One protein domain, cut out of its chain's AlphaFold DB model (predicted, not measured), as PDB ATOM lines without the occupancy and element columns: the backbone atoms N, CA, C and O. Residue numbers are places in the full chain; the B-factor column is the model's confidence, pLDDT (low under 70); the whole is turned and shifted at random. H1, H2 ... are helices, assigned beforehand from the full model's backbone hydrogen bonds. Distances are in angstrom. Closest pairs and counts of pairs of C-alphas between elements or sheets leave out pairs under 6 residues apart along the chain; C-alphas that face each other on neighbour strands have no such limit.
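This is residues 18 to 70 of the 90 residues of an uncharacterized protein of Algoriphagus aquimarinus (UniProt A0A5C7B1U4). One long helix, H4, makes one side of a small all-helix domain, and a helical hairpin of H2 and H3 packs over it, with H2 crossing H4 steeply. The short helix H1 sits at the beginning of H2, away from H3, and the loop of residues 43 to 51 leads from H3 back to the beginning of H4. The printed part has 53 residues, with four named helices in the order H1, H2, H3, H4 and no named strand. It is compact, with a radius of gyration of the C-alphas of 10.1 A and spans of 30 by 23 by 18 A.

H4, residues 52 to 68, measures 23.5 A from first to last C-alpha, from (-32.639, -10.887, -41.183) to (-39.520, -21.221, -21.207). H2, residues 24 to 34, measures 15.1 A, and H3, residues 36 to 42, 10.0 A. H1, residues 18 to 22, begins at C-alpha 18 at (-27.459, -3.006, -28.075).

H4 touches H2 with residues 62 to 66 alone, the closest C-alphas being those of Ala 62 and Ile 31, 6.3 A apart. These two run the same way at a steep tilt of 68 degrees, only just short of about perpendicular. H2 and H3 form a helical hairpin and touch, closest at the C-alphas of Thr 32 and Ala 39, 5.1 A apart, with a shallow tilt of 30 degrees, opposite ways. H3 and H4 are near each other, their closest C-alphas 8.2 A apart. H1 is close to H2 but not clearly touching, with C-alphas 20 and 27 at 7.6 A, and is apart from H3 and H4. In H1, H2 and H3 every O i to N i+4 pair is within hydrogen-bond range; in H4, 12 of 13 are.

The two C-alphas farthest apart, those of Asn 49 and Ile 70, are 29.9 A apart. The printed part has no cut and no long link. The mean pLDDT of the printed part is 72.2; residues 33 to 35 and 60 to 70 are under 70.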
ATOM      1  N   GLU A  18     -28.660  -3.347 -28.850       81.25
ATOM      2  CA  GLU A  18     -27.459  -3.006 -28.075       81.25
ATOM      3  C   GLU A  18     -27.224  -3.990 -26.930       81.25
ATOM      4  O   GLU A  18     -26.090  -4.369 -26.639       81.25
ATOM      5  N   ASP A  19     -28.304  -4.423 -26.290       77.19
ATOM      6  CA  ASP A  19     -28.252  -5.361 -25.178       77.19
ATOM      7  C   ASP A  19     -27.912  -6.779 -25.647       77.19
ATOM      8  O   ASP A  19     -27.145  -7.479 -24.981       77.19
ATOM      9  N   ILE A  20     -28.398  -7.179 -26.825       79.25
ATOM     10  CA  ILE A  20     -28.016  -8.438 -27.481       79.25
ATOM     11  C   ILE A  20     -26.524  -8.444 -27.813       79.25
ATOM     12  O   ILE A  20     -25.845  -9.441 -27.578       79.25
ATOM     13  N   GLU A  21     -25.999  -7.345 -28.355       81.00
ATOM     14  CA  GLU A  21     -24.583  -7.248 -28.713       81.00
ATOM     15  C   GLU A  21     -23.680  -7.245 -27.472       81.00
ATOM     16  O   GLU A  21     -22.657  -7.932 -27.467       81.00
ATOM     17  N   LYS A  22     -24.081  -6.560 -26.392       84.06
ATOM     18  CA  LYS A  22     -23.360  -6.574 -25.105       84.06
ATOM     19  C   LYS A  22     -23.325  -7.957 -24.457       84.06
ATOM     20  O   LYS A  22     -22.320  -8.319 -23.854       84.06
ATOM     21  N   ASN A  23     -24.403  -8.731 -24.587       80.44
ATOM     22  CA  ASN A  23     -24.552 -10.047 -23.955       80.44
ATOM     23  C   ASN A  23     -24.390 -11.212 -24.947       80.44
ATOM     24  O   ASN A  23     -24.796 -12.340 -24.661       80.44
ATOM     25  N   TRP A  24     -23.782 -10.961 -26.111       80.88
ATOM     26  CA  TRP A  24     -23.747 -11.905 -27.229       80.88
ATOM     27  C   TRP A  24     -23.154 -13.265 -26.860       80.88
ATOM     28  O   TRP A  24     -23.697 -14.305 -27.224       80.88
ATOM     29  N   GLU A  25     -22.073 -13.281 -26.081       79.06
ATOM     30  CA  GLU A  25     -21.435 -14.528 -25.645       79.06
ATOM     31  C   GLU A  25     -22.361 -15.386 -24.773       79.06
ATOM     32  O   GLU A  25     -22.442 -16.600 -24.973       79.06
ATOM     33  N   GLN A  26     -23.107 -14.763 -23.857       75.56
ATOM     34  CA  GLN A  26     -24.069 -15.460 -22.997       75.56
ATOM     35  C   GLN A  26     -25.237 -16.018 -23.818       75.56
ATOM     36  O   GLN A  26     -25.671 -17.148 -23.599       75.56
ATOM     37  N   ILE A  27     -25.698 -15.259 -24.817       77.25
ATOM     38  CA  ILE A  27     -26.751 -15.685 -25.744       77.25
ATOM     39  C   ILE A  27     -26.298 -16.903 -26.545       77.25
ATOM     40  O   ILE A  27     -27.027 -17.884 -26.623       77.25
ATOM     41  N   ILE A  28     -25.085 -16.887 -27.101       76.81
ATOM     42  CA  ILE A  28     -24.542 -18.030 -27.844       76.81
ATOM     43  C   ILE A  28     -24.433 -19.271 -26.954       76.81
ATOM     44  O   ILE A  28     -24.781 -20.367 -27.398       76.81
ATOM     45  N   GLN A  29     -23.998 -19.123 -25.701       75.50
ATOM     46  CA  GLN A  29     -23.959 -20.238 -24.751       75.50
ATOM     47  C   GLN A  29     -25.363 -20.796 -24.487       75.50
ATOM     48  O   GLN A  29     -25.575 -21.998 -24.633       75.50
ATOM     49  N   ALA A  30     -26.341 -19.941 -24.190       72.00
ATOM     50  CA  ALA A  30     -27.723 -20.360 -23.955       72.00
ATOM     51  C   ALA A  30     -28.377 -20.999 -25.200       72.00
ATOM     52  O   ALA A  30     -29.096 -21.997 -25.107       72.00
ATOM     53  N   ILE A  31     -28.083 -20.476 -26.394       74.06
ATOM     54  CA  ILE A  31     -28.523 -21.064 -27.665       74.06
ATOM     55  C   ILE A  31     -27.847 -22.416 -27.899       74.06
ATOM     56  O   ILE A  31     -28.494 -23.325 -28.396       74.06
ATOM     57  N   THR A  32     -26.590 -22.601 -27.493       72.00
ATOM     58  CA  THR A  32     -25.903 -23.899 -27.623       72.00
ATOM     59  C   THR A  32     -26.633 -25.002 -26.854       72.00
ATOM     60  O   THR A  32     -26.742 -26.117 -27.360       72.00
ATOM     61  N   TYR A  33     -27.185 -24.688 -25.679       68.88
ATOM     62  CA  TYR A  33     -27.975 -25.639 -24.892       68.88
ATOM     63  C   TYR A  33     -29.411 -25.816 -25.399       68.88
ATOM     64  O   TYR A  33     -29.968 -26.902 -25.272       68.88
ATOM     65  N   SER A  34     -30.033 -24.772 -25.956       67.62
ATOM     66  CA  SER A  34     -31.439 -24.824 -26.395       67.62
ATOM     67  C   SER A  34     -31.636 -25.264 -27.848       67.62
ATOM     68  O   SER A  34     -32.641 -25.892 -28.170       67.62
ATOM     69  N   SER A  35     -30.702 -24.931 -28.736       68.50
ATOM     70  CA  SER A  35     -30.763 -25.203 -30.170       68.50
ATOM     71  C   SER A  35     -29.346 -25.331 -30.757       68.50
ATOM     72  O   SER A  35     -28.810 -24.373 -31.329       68.50
ATOM     73  N   PRO A  36     -28.713 -26.511 -30.635       73.19
ATOM     74  CA  PRO A  36     -27.337 -26.726 -31.084       73.19
ATOM     75  C   PRO A  36     -27.153 -26.501 -32.595       73.19
ATOM     76  O   PRO A  36     -26.146 -25.921 -33.005       73.19
ATOM     77  N   ASP A  37     -28.136 -26.860 -33.424       76.56
ATOM     78  CA  ASP A  37     -28.087 -26.631 -34.877       76.56
ATOM     79  C   ASP A  37     -28.069 -25.138 -35.226       76.56
ATOM     80  O   ASP A  37     -27.314 -24.687 -36.093       76.56
ATOM     81  N   PHE A  38     -28.877 -24.343 -34.519       77.00
ATOM     82  CA  PHE A  38     -28.900 -22.900 -34.710       77.00
ATOM     83  C   PHE A  38     -27.621 -22.255 -34.172       77.00
ATOM     84  O   PHE A  38     -27.052 -21.397 -34.848       77.00
ATOM     85  N   ALA A  39     -27.111 -22.727 -33.026       77.81
ATOM     86  CA  ALA A  39     -25.835 -22.296 -32.463       77.81
ATOM     87  C   ALA A  39     -24.684 -22.488 -33.456       77.81
ATOM     88  O   ALA A  39     -23.892 -21.570 -33.654       77.81
ATOM     89  N   LEU A  40     -24.612 -23.640 -34.135       79.50
ATOM     90  CA  LEU A  40     -23.599 -23.913 -35.159       79.50
ATOM     91  C   LEU A  40     -23.691 -22.942 -36.345       79.50
ATOM     92  O   LEU A  40     -22.662 -22.480 -36.837       79.50
ATOM     93  N   ALA A  41     -24.904 -22.582 -36.772       78.81
ATOM     94  CA  ALA A  41     -25.123 -21.675 -37.901       78.81
ATOM     95  C   ALA A  41     -24.693 -20.218 -37.624       78.81
ATOM     96  O   ALA A  41     -24.351 -19.475 -38.560       78.81
ATOM     97  N   ILE A  42     -24.723 -19.809 -36.352       80.56
ATOM     98  CA  ILE A  42     -24.369 -18.458 -35.887       80.56
ATOM     99  C   ILE A  42     -23.009 -18.397 -35.172       80.56
ATOM    100  O   ILE A  42     -22.523 -17.306 -34.871       80.56
ATOM    101  N   LYS A  43     -22.362 -19.544 -34.933       78.44
ATOM    102  CA  LYS A  43     -21.061 -19.644 -34.261       78.44
ATOM    103  C   LYS A  43     -20.005 -18.822 -35.001       78.44
ATOM    104  O   LYS A  43     -19.806 -18.979 -36.203       78.44
ATOM    105  N   GLY A  44     -19.326 -17.935 -34.274       79.50
ATOM    106  CA  GLY A  44     -18.296 -17.050 -34.832       79.50
ATOM    107  C   GLY A  44     -18.832 -15.849 -35.620       79.50
ATOM    108  O   GLY A  44     -18.037 -15.062 -36.131       79.50
ATOM    109  N   LYS A  45     -20.156 -15.666 -35.707       82.56
ATOM    110  CA  LYS A  45     -20.775 -14.468 -36.285       82.56
ATOM    111  C   LYS A  45     -21.166 -13.499 -35.174       82.56
ATOM    112  O   LYS A  45     -21.527 -13.909 -34.073       82.56
ATOM    113  N   LYS A  46     -21.105 -12.202 -35.476       80.00
ATOM    114  CA  LYS A  46     -21.729 -11.155 -34.655       80.00
ATOM    115  C   LYS A  46     -23.210 -11.053 -35.000       80.00
ATOM    116  O   LYS A  46     -23.577 -11.332 -36.142       80.00
ATOM    117  N   TYR A  47     -24.029 -10.588 -34.059       77.88
ATOM    118  CA  TYR A  47     -25.457 -10.341 -34.280       77.88
ATOM    119  C   TYR A  47     -25.726  -9.492 -35.535       77.88
ATOM    120  O   TYR A  47     -26.583  -9.824 -36.354       77.88
ATOM    121  N   SER A  48     -24.923  -8.449 -35.748       81.50
ATOM    122  CA  SER A  48     -25.026  -7.539 -36.895       81.50
ATOM    123  C   SER A  48     -24.682  -8.203 -38.242       81.50
ATOM    124  O   SER A  48     -25.082  -7.703 -39.287       81.50
ATOM    125  N   ASN A  49     -23.986  -9.348 -38.230       83.44
ATOM    126  CA  ASN A  49     -23.631 -10.128 -39.424       83.44
ATOM    127  C   ASN A  49     -24.613 -11.279 -39.706       83.44
ATOM    128  O   ASN A  49     -24.380 -12.088 -40.608       83.44
ATOM    129  N   LEU A  50     -25.679 -11.406 -38.915       80.25
ATOM    130  CA  LEU A  50     -26.723 -12.391 -39.154       80.25
ATOM    131  C   LEU A  50     -27.656 -11.935 -40.272       80.25
ATOM    132  O   LEU A  50     -27.920 -10.750 -40.456       80.25
ATOM    133  N   THR A  51     -28.197 -12.902 -41.009       83.94
ATOM    134  CA  THR A  51     -29.286 -12.612 -41.947       83.94
ATOM    135  C   THR A  51     -30.530 -12.171 -41.178       83.94
ATOM    136  O   THR A  51     -30.752 -12.607 -40.049       83.94
ATOM    137  N   LYS A  52     -31.388 -11.358 -41.802       81.00
ATOM    138  CA  LYS A  52     -32.639 -10.887 -41.183       81.00
ATOM    139  C   LYS A  52     -33.488 -12.041 -40.633       81.00
ATOM    140  O   LYS A  52     -33.982 -11.970 -39.518       81.00
ATOM    141  N   HIS A  53     -33.547 -13.150 -41.369       78.19
ATOM    142  CA  HIS A  53     -34.244 -14.360 -40.936       78.19
ATOM    143  C   HIS A  53     -33.626 -14.999 -39.679       78.19
ATOM    144  O   HIS A  53     -34.340 -15.475 -38.803       78.19
ATOM    145  N   GLN A  54     -32.296 -14.989 -39.549       76.69
ATOM    146  CA  GLN A  54     -31.614 -15.465 -38.343       76.69
ATOM    147  C   GLN A  54     -31.815 -14.519 -37.159       76.69
ATOM    148  O   GLN A  54     -31.921 -14.992 -36.036       76.69
ATOM    149  N   GLN A  55     -31.891 -13.208 -37.387       78.31
ATOM    150  CA  GLN A  55     -32.203 -12.243 -36.330       78.31
ATOM    151  C   GLN A  55     -33.640 -12.414 -35.833       78.31
ATOM    152  O   GLN A  55     -33.856 -12.500 -34.629       78.31
ATOM    153  N   GLU A  56     -34.604 -12.557 -36.745       76.75
ATOM    154  CA  GLU A  56     -36.006 -12.843 -36.415       76.75
ATOM    155  C   GLU A  56     -36.143 -14.169 -35.661       76.75
ATOM    156  O   GLU A  56     -36.810 -14.223 -34.631       76.75
ATOM    157  N   LYS A  57     -35.444 -15.221 -36.109       73.94
ATOM    158  CA  LYS A  57     -35.420 -16.516 -35.422       73.94
ATOM    159  C   LYS A  57     -34.727 -16.447 -34.063       73.94
ATOM    160  O   LYS A  57     -35.164 -17.102 -33.134       73.94
ATOM    161  N   LEU A  58     -33.679 -15.645 -33.904       74.56
ATOM    162  CA  LEU A  58     -33.043 -15.429 -32.602       74.56
ATOM    163  C   LEU A  58     -33.990 -14.677 -31.654       74.56
ATOM    164  O   LEU A  58     -34.108 -15.035 -30.487       74.56
ATOM    165  N   GLN A  59     -34.729 -13.693 -32.163       71.50
ATOM    166  CA  GLN A  59     -35.746 -12.976 -31.397       71.50
ATOM    167  C   GLN A  59     -36.973 -13.838 -31.067       71.50
ATOM    168  O   GLN A  59     -37.557 -13.643 -30.003       71.50
ATOM    169  N   SER A  60     -37.367 -14.793 -31.920       66.62
ATOM    170  CA  SER A  60     -38.436 -15.741 -31.583       66.62
ATOM    171  C   SER A  60     -37.929 -16.850 -30.668       66.62
ATOM    172  O   SER A  60     -38.477 -17.023 -29.588       66.62
ATOM    173  N   ASP A  61     -36.865 -17.558 -31.046       61.09
ATOM    174  CA  ASP A  61     -36.428 -18.802 -30.406       61.09
ATOM    175  C   ASP A  61     -35.525 -18.561 -29.197       61.09
ATOM    176  O   ASP A  61     -35.730 -19.202 -28.169       61.09
ATOM    177  N   ALA A  62     -34.553 -17.639 -29.255       56.25
ATOM    178  CA  ALA A  62     -33.667 -17.404 -28.108       56.25
ATOM    179  C   ALA A  62     -34.411 -16.698 -26.965       56.25
ATOM    180  O   ALA A  62     -34.170 -16.984 -25.798       56.25
ATOM    181  N   VAL A  63     -35.382 -15.837 -27.274       56.19
ATOM    182  CA  VAL A  63     -36.182 -15.135 -26.254       56.19
ATOM    183  C   VAL A  63     -37.268 -16.013 -25.664       56.19
ATOM    184  O   VAL A  63     -37.501 -15.945 -24.459       56.19
ATOM    185  N   PHE A  64     -37.929 -16.848 -26.474       50.34
ATOM    186  CA  PHE A  64     -38.884 -17.802 -25.922       50.34
ATOM    187  C   PHE A  64     -38.158 -18.932 -25.197       50.34
ATOM    188  O   PHE A  64     -38.403 -19.110 -24.013       50.34
ATOM    189  N   ASN A  65     -37.211 -19.657 -25.793       48.88
ATOM    190  CA  ASN A  65     -36.637 -20.802 -25.077       48.88
ATOM    191  C   ASN A  65     -35.863 -20.406 -23.817       48.88
ATOM    192  O   ASN A  65     -35.955 -21.135 -22.839       48.88
ATOM    193  N   ILE A  66     -35.219 -19.237 -23.748       51.31
ATOM    194  CA  ILE A  66     -34.603 -18.782 -22.489       51.31
ATOM    195  C   ILE A  66     -35.665 -18.318 -21.461       51.31
ATOM    196  O   ILE A  66     -35.434 -18.351 -20.256       51.31
ATOM    197  N   LYS A  67     -36.877 -17.954 -21.894       46.41
ATOM    198  CA  LYS A  67     -38.021 -17.655 -21.012       46.41
ATOM    199  C   LYS A  67     -38.839 -18.900 -20.618       46.41
ATOM    200  O   LYS A  67     -39.561 -18.858 -19.619       46.41
ATOM    201  N   TYR A  68     -38.739 -19.990 -21.380       45.66
ATOM    202  CA  TYR A  68     -39.520 -21.221 -21.207       45.66
ATOM    203  C   TYR A  68     -38.679 -22.457 -20.817       45.66
ATOM    204  O   TYR A  68     -39.267 -23.460 -20.439       45.66
ATOM    205  N   GLN A  69     -37.339 -22.392 -20.776       43.47
ATOM    206  CA  GLN A  69     -36.455 -23.458 -20.250       43.47
ATOM    207  C   GLN A  69     -36.516 -23.656 -18.721       43.47
ATOM    208  O   GLN A  69     -35.729 -24.421 -18.169       43.47
ATOM    209  N   ILE A  70     -37.469 -23.036 -18.022       44.56
ATOM    210  CA  ILE A  70     -37.790 -23.363 -16.619       44.56
ATOM    211  C   ILE A  70     -38.821 -24.510 -16.562       44.56
ATOM    212  O   ILE A  70     -39.725 -24.481 -15.737       44.56
TER     213      ILE A  70